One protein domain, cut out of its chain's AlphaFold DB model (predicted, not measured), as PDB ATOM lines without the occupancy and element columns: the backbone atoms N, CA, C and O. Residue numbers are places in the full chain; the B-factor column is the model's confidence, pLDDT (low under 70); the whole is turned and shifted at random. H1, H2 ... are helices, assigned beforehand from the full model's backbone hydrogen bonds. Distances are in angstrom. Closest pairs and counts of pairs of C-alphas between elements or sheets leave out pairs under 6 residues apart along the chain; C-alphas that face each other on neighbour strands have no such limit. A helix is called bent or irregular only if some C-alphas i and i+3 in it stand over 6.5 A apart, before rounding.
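What this domain is: This is residues 2 to 75 of the 75 residues of the protein "AAI domain-containing protein" of Dichanthelium oligosanthes (UniProt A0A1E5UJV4). What shape does the model have? It is a helical hairpin, H3 and H2 side by side, with the shorter H1 set at a slant near the hairpin's open end. Residues 51 to 75, a long stretch with no named element, loop about that same end. What are its make-up and size? The printed part has 74 residues with three named helices, in the order H1, H2, H3, and no named strand; its class is all helix. It is compact, with a radius of gyration of the C-alphas of 12.1 A and spans of 37 by 29 by 18 A.

Where its parts are: Where is the longest helix? H3 holds residues 35 to 50, 24.8 A from C-alpha 35 at (-53.569, -20.345, 35.405) to C-alpha 50 at (-41.082, 0.109, 29.099). It is irregular, C-alphas 39 and 42 being 7.1 A apart, and has a kink of 43 degrees near residue 43. Where are the others? H2 holds residues 18 to 32, 21.1 A long. H1 holds residues 2 to 11, 14.3 A long, with C-alpha 2 at (-44.489, -8.379, 16.558).

How they stand to each other: How do H3 and H2 stand? They touch and form a hairpin, at a shallow tilt of 6 degrees, opposite ways; their closest C-alphas, of Met 26 and Ala 45, are 5.1 A apart. And H1? It is close to H2 but not clearly touching, the closest C-alphas, of Leu 10 and Arg 18, being 6.7 A apart. Their lines stand at a steep tilt of 52 degrees, opposite ways. H1 and H3 are apart. What do the backbones show? Every O i to N i+4 pair is within hydrogen-bond range in H1 and H2, but 6 of 12 in H3.

The domain as a whole: How far does it reach? The two C-alphas farthest apart, of Leu 35 and Gly 64, are 38.1 A apart. Is it unbroken? The printed part has no cut; the link from H2 to H3 is tight and that from H1 to H2 short. Where is confidence low? Residues 29 to 39 and 70 to 75 are under 70 in pLDDT, and the mean of the printed part is 82.5.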
ATOM      1  N   MET A   2     -43.568  -8.731  15.462       88.88
ATOM      2  CA  MET A   2     -44.489  -8.379  16.558       88.88
ATOM      3  C   MET A   2     -44.226  -6.992  17.180       88.88
ATOM      4  O   MET A   2     -45.147  -6.190  17.256       88.88
ATOM      5  N   LYS A   3     -42.965  -6.669  17.517       90.94
ATOM      6  CA  LYS A   3     -42.579  -5.343  18.045       90.94
ATOM      7  C   LYS A   3     -42.952  -4.196  17.101       90.94
ATOM      8  O   LYS A   3     -43.546  -3.226  17.539       90.94
ATOM      9  N   ALA A   4     -42.669  -4.336  15.806       94.06
ATOM     10  CA  ALA A   4     -42.972  -3.297  14.820       94.06
ATOM     11  C   ALA A   4     -44.479  -3.003  14.739       94.06
ATOM     12  O   ALA A   4     -44.880  -1.846  14.751       94.06
ATOM     13  N   MET A   5     -45.312  -4.049  14.724       95.88
ATOM     14  CA  MET A   5     -46.769  -3.899  14.709       95.88
ATOM     15  C   MET A   5     -47.298  -3.291  16.018       95.88
ATOM     16  O   MET A   5     -48.143  -2.404  15.972       95.88
ATOM     17  N   CYS A   6     -46.763  -3.712  17.169       93.62
ATOM     18  CA  CYS A   6     -47.091  -3.127  18.472       93.62
ATOM     19  C   CYS A   6     -46.754  -1.629  18.521       93.62
ATOM     20  O   CYS A   6     -47.613  -0.817  18.859       93.62
ATOM     21  N   CYS A   7     -45.541  -1.249  18.110       96.62
ATOM     22  CA  CYS A   7     -45.130   0.152  18.081       96.62
ATOM     23  C   CYS A   7     -45.990   0.978  17.118       96.62
ATOM     24  O   CYS A   7     -46.396   2.076  17.474       96.62
ATOM     25  N   GLN A   8     -46.339   0.435  15.947       97.62
ATOM     26  CA  GLN A   8     -47.223   1.108  14.994       97.62
ATOM     27  C   GLN A   8     -48.626   1.350  15.573       97.62
ATOM     28  O   GLN A   8     -49.196   2.426  15.403       97.62
ATOM     29  N   GLN A   9     -49.189   0.363  16.274       96.62
ATOM     30  CA  GLN A   9     -50.486   0.503  16.940       96.62
ATOM     31  C   GLN A   9     -50.436   1.550  18.057       96.62
ATOM     32  O   GLN A   9     -51.360   2.348  18.184       96.62
ATOM     33  N   LEU A  10     -49.356   1.571  18.838       95.50
ATOM     34  CA  LEU A  10     -49.180   2.527  19.930       95.50
ATOM     35  C   LEU A  10     -48.913   3.953  19.427       95.50
ATOM     36  O   LEU A  10     -49.371   4.920  20.032       95.50
ATOM     37  N   GLU A  11     -48.212   4.103  18.305       97.19
ATOM     38  CA  GLU A  11     -47.959   5.398  17.669       97.19
ATOM     39  C   GLU A  11     -49.250   6.047  17.160       97.19
ATOM     40  O   GLU A  11     -49.419   7.260  17.310       97.19
ATOM     41  N   ALA A  12     -50.189   5.243  16.648       97.88
ATOM     42  CA  ALA A  12     -51.508   5.699  16.209       97.88
ATOM     43  C   ALA A  12     -52.382   6.253  17.353       97.88
ATOM     44  O   ALA A  12     -53.381   6.925  17.096       97.88
ATOM     45  N   ILE A  13     -52.017   5.990  18.611       96.75
ATOM     46  CA  ILE A  13     -52.672   6.561  19.788       96.75
ATOM     47  C   ILE A  13     -52.070   7.952  20.061       96.75
ATOM     48  O   ILE A  13     -50.840   8.075  20.094       96.75
ATOM     49  N   PRO A  14     -52.894   8.994  20.300       96.81
ATOM     50  CA  PRO A  14     -52.407  10.321  20.675       96.81
ATOM     51  C   PRO A  14     -51.470  10.274  21.885       96.81
ATOM     52  O   PRO A  14     -51.661   9.456  22.790       96.81
ATOM     53  N   ALA A  15     -50.461  11.147  21.918       95.44
ATOM     54  CA  ALA A  15     -49.422  11.125  22.950       95.44
ATOM     55  C   ALA A  15     -50.003  11.225  24.373       95.44
ATOM     56  O   ALA A  15     -49.532  10.537  25.282       95.44
ATOM     57  N   GLU A  16     -51.068  12.007  24.548       93.19
ATOM     58  CA  GLU A  16     -51.811  12.167  25.798       93.19
ATOM     59  C   GLU A  16     -52.487  10.872  26.287       93.19
ATOM     60  O   GLU A  16     -52.692  10.692  27.485       93.19
ATOM     61  N   CYS A  17     -52.780   9.938  25.379       95.00
ATOM     62  CA  CYS A  17     -53.522   8.708  25.657       95.00
ATOM     63  C   CYS A  17     -52.634   7.457  25.748       95.00
ATOM     64  O   CYS A  17     -53.100   6.424  26.227       95.00
ATOM     65  N   ARG A  18     -51.365   7.514  25.318       94.25
ATOM     66  CA  ARG A  18     -50.472   6.337  25.259       94.25
ATOM     67  C   ARG A  18     -50.279   5.659  26.617       94.25
ATOM     68  O   ARG A  18     -50.394   4.439  26.700       94.25
ATOM     69  N   CYS A  19     -50.068   6.425  27.691       92.00
ATOM     70  CA  CYS A  19     -49.916   5.841  29.032       92.00
ATOM     71  C   CYS A  19     -51.207   5.172  29.523       92.00
ATOM     72  O   CYS A  19     -51.154   4.091  30.107       92.00
ATOM     73  N   LYS A  20     -52.374   5.760  29.222       91.62
ATOM     74  CA  LYS A  20     -53.675   5.162  29.548       91.62
ATOM     75  C   LYS A  20     -53.920   3.874  28.765       91.62
ATOM     76  O   LYS A  20     -54.393   2.901  29.337       91.62
ATOM     77  N   ALA A  21     -53.564   3.844  27.482       92.00
ATOM     78  CA  ALA A  21     -53.676   2.643  26.659       92.00
ATOM     79  C   ALA A  21     -52.822   1.489  27.210       92.00
ATOM     80  O   ALA A  21     -53.299   0.360  27.302       92.00
ATOM     81  N   LEU A  22     -51.589   1.782  27.636       89.44
ATOM     82  CA  LEU A  22     -50.726   0.794  28.285       89.44
ATOM     83  C   LEU A  22     -51.312   0.297  29.610       89.44
ATOM     84  O   LEU A  22     -51.309  -0.906  29.849       89.44
ATOM     85  N   ARG A  23     -51.877   1.188  30.432       86.69
ATOM     86  CA  ARG A  23     -52.560   0.805  31.676       86.69
ATOM     87  C   ARG A  23     -53.749  -0.131  31.421       86.69
ATOM     88  O   ARG A  23     -53.836  -1.170  32.066       86.69
ATOM     89  N   VAL A  24     -54.606   0.180  30.445       86.50
ATOM     90  CA  VAL A  24     -55.735  -0.693  30.060       86.50
ATOM     91  C   VAL A  24     -55.234  -2.062  29.601       86.50
ATOM     92  O   VAL A  24     -55.762  -3.079  30.030       86.50
ATOM     93  N   MET A  25     -54.167  -2.111  28.799       83.06
ATOM     94  CA  MET A  25     -53.553  -3.378  28.391       83.06
ATOM     95  C   MET A  25     -53.084  -4.203  29.603       83.06
ATOM     96  O   MET A  25     -53.291  -5.417  29.633       83.06
ATOM     97  N   MET A  26     -52.478  -3.570  30.614       80.25
ATOM     98  CA  MET A  26     -52.068  -4.247  31.852       80.25
ATOM     99  C   MET A  26     -53.276  -4.802  32.622       80.25
ATOM    100  O   MET A  26     -53.256  -5.959  33.049       80.25
ATOM    101  N   GLU A  27     -54.329  -3.996  32.770       79.81
ATOM    102  CA  GLU A  27     -55.567  -4.350  33.472       79.81
ATOM    103  C   GLU A  27     -56.319  -5.488  32.754       79.81
ATOM    104  O   GLU A  27     -56.657  -6.490  33.388       79.81
ATOM    105  N   ASP A  28     -56.487  -5.425  31.431       73.81
ATOM    106  CA  ASP A  28     -57.145  -6.468  30.630       73.81
ATOM    107  C   ASP A  28     -56.376  -7.793  30.658       73.81
ATOM    108  O   ASP A  28     -56.977  -8.868  30.773       73.81
ATOM    109  N   THR A  29     -55.039  -7.741  30.618       69.56
ATOM    110  CA  THR A  29     -54.201  -8.949  30.713       69.56
ATOM    111  C   THR A  29     -54.387  -9.636  32.071       69.56
ATOM    112  O   THR A  29     -54.318 -10.861  32.152       69.56
ATOM    113  N   SER A  30     -54.687  -8.878  33.136       65.94
ATOM    114  CA  SER A  30     -54.935  -9.442  34.472       65.94
ATOM    115  C   SER A  30     -56.232 -10.250  34.513       65.94
ATOM    116  O   SER A  30     -56.288 -11.317  35.122       65.94
ATOM    117  N   GLN A  31     -57.259  -9.769  33.807       65.81
ATOM    118  CA  GLN A  31     -58.598 -10.353  33.800       65.81
ATOM    119  C   GLN A  31     -58.704 -11.563  32.867       65.81
ATOM    120  O   GLN A  31     -59.493 -12.473  33.113       65.81
ATOM    121  N   SER A  32     -57.900 -11.591  31.803       62.19
ATOM    122  CA  SER A  32     -57.926 -12.635  30.770       62.19
ATOM    123  C   SER A  32     -56.879 -13.743  30.971       62.19
ATOM    124  O   SER A  32     -56.862 -14.737  30.236       62.19
ATOM    125  N   ALA A  33     -56.030 -13.634  31.994       60.59
ATOM    126  CA  ALA A  33     -55.015 -14.627  32.317       60.59
ATOM    127  C   ALA A  33     -55.604 -15.899  32.969       60.59
ATOM    128  O   ALA A  33     -55.987 -15.909  34.138       60.59
ATOM    129  N   GLY A  34     -55.589 -17.026  32.244       61.12
ATOM    130  CA  GLY A  34     -55.742 -18.362  32.846       61.12
ATOM    131  C   GLY A  34     -54.563 -18.732  33.769       61.12
ATOM    132  O   GLY A  34     -53.583 -17.995  33.854       61.12
ATOM    133  N   LEU A  35     -54.585 -19.908  34.415       56.91
ATOM    134  CA  LEU A  35     -53.569 -20.345  35.405       56.91
ATOM    135  C   LEU A  35     -52.095 -20.178  34.963       56.91
ATOM    136  O   LEU A  35     -51.250 -19.825  35.778       56.91
ATOM    137  N   ARG A  36     -51.763 -20.399  33.680       57.00
ATOM    138  CA  ARG A  36     -50.409 -20.142  33.134       57.00
ATOM    139  C   ARG A  36     -50.140 -18.668  32.810       57.00
ATOM    140  O   ARG A  36     -48.990 -18.253  32.846       57.00
ATOM    141  N   GLY A  37     -51.176 -17.897  32.487       60.34
ATOM    142  CA  GLY A  37     -51.083 -16.459  32.227       60.34
ATOM    143  C   GLY A  37     -50.843 -15.650  33.501       60.34
ATOM    144  O   GLY A  37     -50.115 -14.666  33.457       60.34
ATOM    145  N   GLN A  38     -51.364 -16.105  34.649       60.62
ATOM    146  CA  GLN A  38     -51.179 -15.416  35.933       60.62
ATOM    147  C   GLN A  38     -49.707 -15.336  36.357       60.62
ATOM    148  O   GLN A  38     -49.287 -14.335  36.928       60.62
ATOM    149  N   VAL A  39     -48.905 -16.358  36.031       64.81
ATOM    150  CA  VAL A  39     -47.474 -16.407  36.383       64.81
ATOM    151  C   VAL A  39     -46.664 -15.350  35.623       64.81
ATOM    152  O   VAL A  39     -45.708 -14.803  36.163       64.81
ATOM    153  N   CYS A  40     -47.053 -15.032  34.385       74.56
ATOM    154  CA  CYS A  40     -46.344 -14.060  33.547       74.56
ATOM    155  C   CYS A  40     -46.929 -12.646  33.630       74.56
ATOM    156  O   CYS A  40     -46.262 -11.702  33.209       74.56
ATOM    157  N   TRP A  41     -48.146 -12.493  34.161       73.81
ATOM    158  CA  TRP A  41     -48.853 -11.217  34.169       73.81
ATOM    159  C   TRP A  41     -48.059 -10.112  34.869       73.81
ATOM    160  O   TRP A  41     -47.947  -9.019  34.329       73.81
ATOM    161  N   HIS A  42     -47.447 -10.399  36.022       74.12
ATOM    162  CA  HIS A  42     -46.693  -9.387  36.767       74.12
ATOM    163  C   HIS A  42     -45.508  -8.840  35.952       74.12
ATOM    164  O   HIS A  42     -45.328  -7.631  35.845       74.12
ATOM    165  N   ALA A  43     -44.761  -9.722  35.281       78.56
ATOM    166  CA  ALA A  43     -43.659  -9.322  34.404       78.56
ATOM    167  C   ALA A  43     -44.148  -8.561  33.155       78.56
ATOM    168  O   ALA A  43     -43.488  -7.635  32.691       78.56
ATOM    169  N   GLN A  44     -45.314  -8.926  32.611       78.06
ATOM    170  CA  GLN A  44     -45.938  -8.214  31.490       78.06
ATOM    171  C   GLN A  44     -46.432  -6.822  31.900       78.06
ATOM    172  O   GLN A  44     -46.292  -5.871  31.132       78.06
ATOM    173  N   ALA A  45     -46.971  -6.701  33.114       75.56
ATOM    174  CA  ALA A  45     -47.433  -5.449  33.684       75.56
ATOM    175  C   ALA A  45     -46.266  -4.468  33.870       75.56
ATOM    176  O   ALA A  45     -46.338  -3.334  33.401       75.56
ATOM    177  N   GLU A  46     -45.152  -4.916  34.457       78.25
ATOM    178  CA  GLU A  46     -43.948  -4.084  34.583       78.25
ATOM    179  C   GLU A  46     -43.395  -3.666  33.212       78.25
ATOM    180  O   GLU A  46     -43.055  -2.497  32.999       78.25
ATOM    181  N   PHE A  47     -43.381  -4.591  32.245       84.88
ATOM    182  CA  PHE A  47     -42.866  -4.325  30.902       84.88
ATOM    183  C   PHE A  47     -43.718  -3.337  30.094       84.88
ATOM    184  O   PHE A  47     -43.176  -2.615  29.261       84.88
ATOM    185  N   ALA A  48     -45.030  -3.251  30.330       85.25
ATOM    186  CA  ALA A  48     -45.915  -2.361  29.578       85.25
ATOM    187  C   ALA A  48     -45.444  -0.896  29.610       85.25
ATOM    188  O   ALA A  48     -45.445  -0.224  28.579       85.25
ATOM    189  N   SER A  49     -44.957  -0.423  30.762       84.44
ATOM    190  CA  SER A  49     -44.382   0.922  30.904       84.44
ATOM    191  C   SER A  49     -43.112   1.128  30.064       84.44
ATOM    192  O   SER A  49     -42.875   2.222  29.548       84.44
ATOM    193  N   ALA A  50     -42.322   0.069  29.862       90.50
ATOM    194  CA  ALA A  50     -41.082   0.109  29.099       90.50
ATOM    195  C   ALA A  50     -41.324   0.244  27.587       90.50
ATOM    196  O   ALA A  50     -40.445   0.735  26.882       90.50
ATOM    197  N   VAL A  51     -42.512  -0.116  27.084       92.75
ATOM    198  CA  VAL A  51     -42.830  -0.111  25.644       92.75
ATOM    199  C   VAL A  51     -42.667   1.276  25.007       92.75
ATOM    200  O   VAL A  51     -42.237   1.380  23.860       92.75
ATOM    201  N   VAL A  52     -42.948   2.363  25.733       94.19
ATOM    202  CA  VAL A  52     -42.759   3.733  25.209       94.19
ATOM    203  C   VAL A  52     -41.308   4.208  25.231       94.19
ATOM    204  O   VAL A  52     -40.996   5.188  24.562       94.19
ATOM    205  N   THR A  53     -40.419   3.545  25.970       94.75
ATOM    206  CA  THR A  53     -39.029   3.992  26.147       94.75
ATOM    207  C   THR A  53     -38.215   3.868  24.862       94.75
ATOM    208  O   THR A  53     -38.589   3.145  23.940       94.75
ATOM    209  N   GLU A  54     -37.063   4.541  24.806       94.06
ATOM    210  CA  GLU A  54     -36.148   4.476  23.655       94.06
ATOM    211  C   GLU A  54     -35.626   3.060  23.363       94.06
ATOM    212  O   GLU A  54     -35.334   2.744  22.214       94.06
ATOM    213  N   ALA A  55     -35.547   2.187  24.375       92.75
ATOM    214  CA  ALA A  55     -35.178   0.784  24.179       92.75
ATOM    215  C   ALA A  55     -36.252   0.001  23.392       92.75
ATOM    216  O   ALA A  55     -35.953  -0.995  22.722       92.75
ATOM    217  N   GLU A  56     -37.504   0.468  23.436       94.94
ATOM    218  CA  GLU A  56     -38.647  -0.161  22.789       94.94
ATOM    219  C   GLU A  56     -39.159   0.623  21.578       94.94
ATOM    220  O   GLU A  56     -38.614   0.444  20.487       94.94
ATOM    221  N   CYS A  57     -40.214   1.427  21.731       96.00
ATOM    222  CA  CYS A  57     -40.833   2.154  20.623       96.00
ATOM    223  C   CYS A  57     -40.414   3.632  20.537       96.00
ATOM    224  O   CYS A  57     -40.675   4.261  19.516       96.00
ATOM    225  N   GLY A  58     -39.793   4.204  21.576       96.56
ATOM    226  CA  GLY A  58     -39.312   5.593  21.571       96.56
ATOM    227  C   GLY A  58     -40.408   6.647  21.368       96.56
ATOM    228  O   GLY A  58     -40.163   7.688  20.763       96.56
ATOM    229  N   LEU A  59     -41.628   6.381  21.840       96.75
ATOM    230  CA  LEU A  59     -42.792   7.232  21.593       96.75
ATOM    231  C   LEU A  59     -42.981   8.250  22.714       96.75
ATOM    232  O   LEU A  59     -43.075   7.891  23.885       96.75
ATOM    233  N   THR A  60     -43.116   9.525  22.352       95.94
ATOM    234  CA  THR A  60     -43.464  10.594  23.296       95.94
ATOM    235  C   THR A  60     -44.834  10.364  23.929       95.94
ATOM    236  O   THR A  60     -45.732   9.780  23.327       95.94
ATOM    237  N   THR A  61     -45.024  10.828  25.154       95.06
ATOM    238  CA  THR A  61     -46.281  10.655  25.897       95.06
ATOM    239  C   THR A  61     -46.789  12.007  26.393       95.06
ATOM    240  O   THR A  61     -46.223  13.047  26.042       95.06
ATOM    241  N   ILE A  62     -47.811  12.014  27.256       93.12
ATOM    242  CA  ILE A  62     -48.275  13.217  27.965       93.12
ATOM    243  C   ILE A  62     -47.141  13.966  28.688       93.12
ATOM    244  O   ILE A  62     -47.210  15.176  28.878       93.12
ATOM    245  N   HIS A  63     -46.061  13.268  29.044       91.88
ATOM    246  CA  HIS A  63     -44.904  13.848  29.723       91.88
ATOM    247  C   HIS A  63     -43.922  14.558  28.775       91.88
ATOM    248  O   HIS A  63     -42.867  15.009  29.220       91.88
ATOM    249  N   GLY A  64     -44.206  14.607  27.469       94.00
ATOM    250  CA  GLY A  64     -43.334  15.222  26.462       94.00
ATOM    251  C   GLY A  64     -42.031  14.459  26.194       94.00
ATOM    252  O   GLY A  64     -41.177  14.944  25.457       94.00
ATOM    253  N   ARG A  65     -41.865  13.265  26.772       94.50
ATOM    254  CA  ARG A  65     -40.691  12.390  26.621       94.50
ATOM    255  C   ARG A  65     -41.113  10.911  26.572       94.50
ATOM    256  O   ARG A  65     -42.254  10.628  26.943       94.50
ATOM    257  N   PRO A  66     -40.247   9.973  26.139       94.94
ATOM    258  CA  PRO A  66     -40.570   8.547  26.002       94.94
ATOM    259  C   PRO A  66     -40.618   7.825  27.358       94.94
ATOM    260  O   PRO A  66     -39.741   7.045  27.724       94.94
ATOM    261  N   PHE A  67     -41.623   8.166  28.159       91.31
ATOM    262  CA  PHE A  67     -41.773   7.730  29.542       91.31
ATOM    263  C   PHE A  67     -43.253   7.630  29.896       91.31
ATOM    264  O   PHE A  67     -44.019   8.533  29.569       91.31
ATOM    265  N   CYS A  68     -43.636   6.582  30.615       87.75
ATOM    266  CA  CYS A  68     -44.914   6.490  31.307       87.75
ATOM    267  C   CYS A  68     -44.660   5.954  32.706       87.75
ATOM    268  O   CYS A  68     -43.942   4.967  32.864       87.75
ATOM    269  N   ASP A  69     -45.326   6.540  33.690       75.62
ATOM    270  CA  ASP A  69     -45.487   5.897  34.984       75.62
ATOM    271  C   ASP A  69     -46.803   5.115  34.954       75.62
ATOM    272  O   ASP A  69     -47.843   5.599  35.384       75.62
ATOM    273  N   ALA A  70     -46.813   3.945  34.308       59.44
ATOM    274  CA  ALA A  70     -48.059   3.198  34.107       59.44
ATOM    275  C   ALA A  70     -48.693   2.720  35.432       59.44
ATOM    276  O   ALA A  70     -49.885   2.422  35.460       59.44
ATOM    277  N   ILE A  71     -47.917   2.696  36.527       55.81
ATOM    278  CA  ILE A  71     -48.380   2.366  37.883       55.81
ATOM    279  C   ILE A  71     -49.018   3.592  38.570       55.81
ATOM    280  O   ILE A  71     -49.964   3.426  39.337       55.81
ATOM    281  N   SER A  72     -48.571   4.815  38.251       48.38
ATOM    282  CA  SER A  72     -49.094   6.078  38.809       48.38
ATOM    283  C   SER A  72     -49.838   6.971  37.809       48.38
ATOM    284  O   SER A  72     -50.127   8.123  38.120       48.38
ATOM    285  N   ALA A  73     -50.181   6.482  36.614       50.19
ATOM    286  CA  ALA A  73     -51.068   7.179  35.684       50.19
ATOM    287  C   ALA A  73     -52.499   7.140  36.246       50.19
ATOM    288  O   ALA A  73     -53.326   6.326  35.831       50.19
ATOM    289  N   GLU A  74     -52.739   7.956  37.271       43.06
ATOM    290  CA  GLU A  74     -54.008   8.087  37.972       43.06
ATOM    291  C   GLU A  74     -55.115   8.591  37.031       43.06
ATOM    292  O   GLU A  74     -54.868   9.230  36.007       43.06
ATOM    293  N   SER A  75     -56.324   8.164  37.385       44.25
ATOM    294  CA  SER A  75     -57.577   8.116  36.625       44.25
ATOM    295  C   SER A  75     -58.090   9.454  36.092       44.25
ATOM    296  O   SER A  75     -58.056  10.444  36.852       44.25
TER     297      SER A  75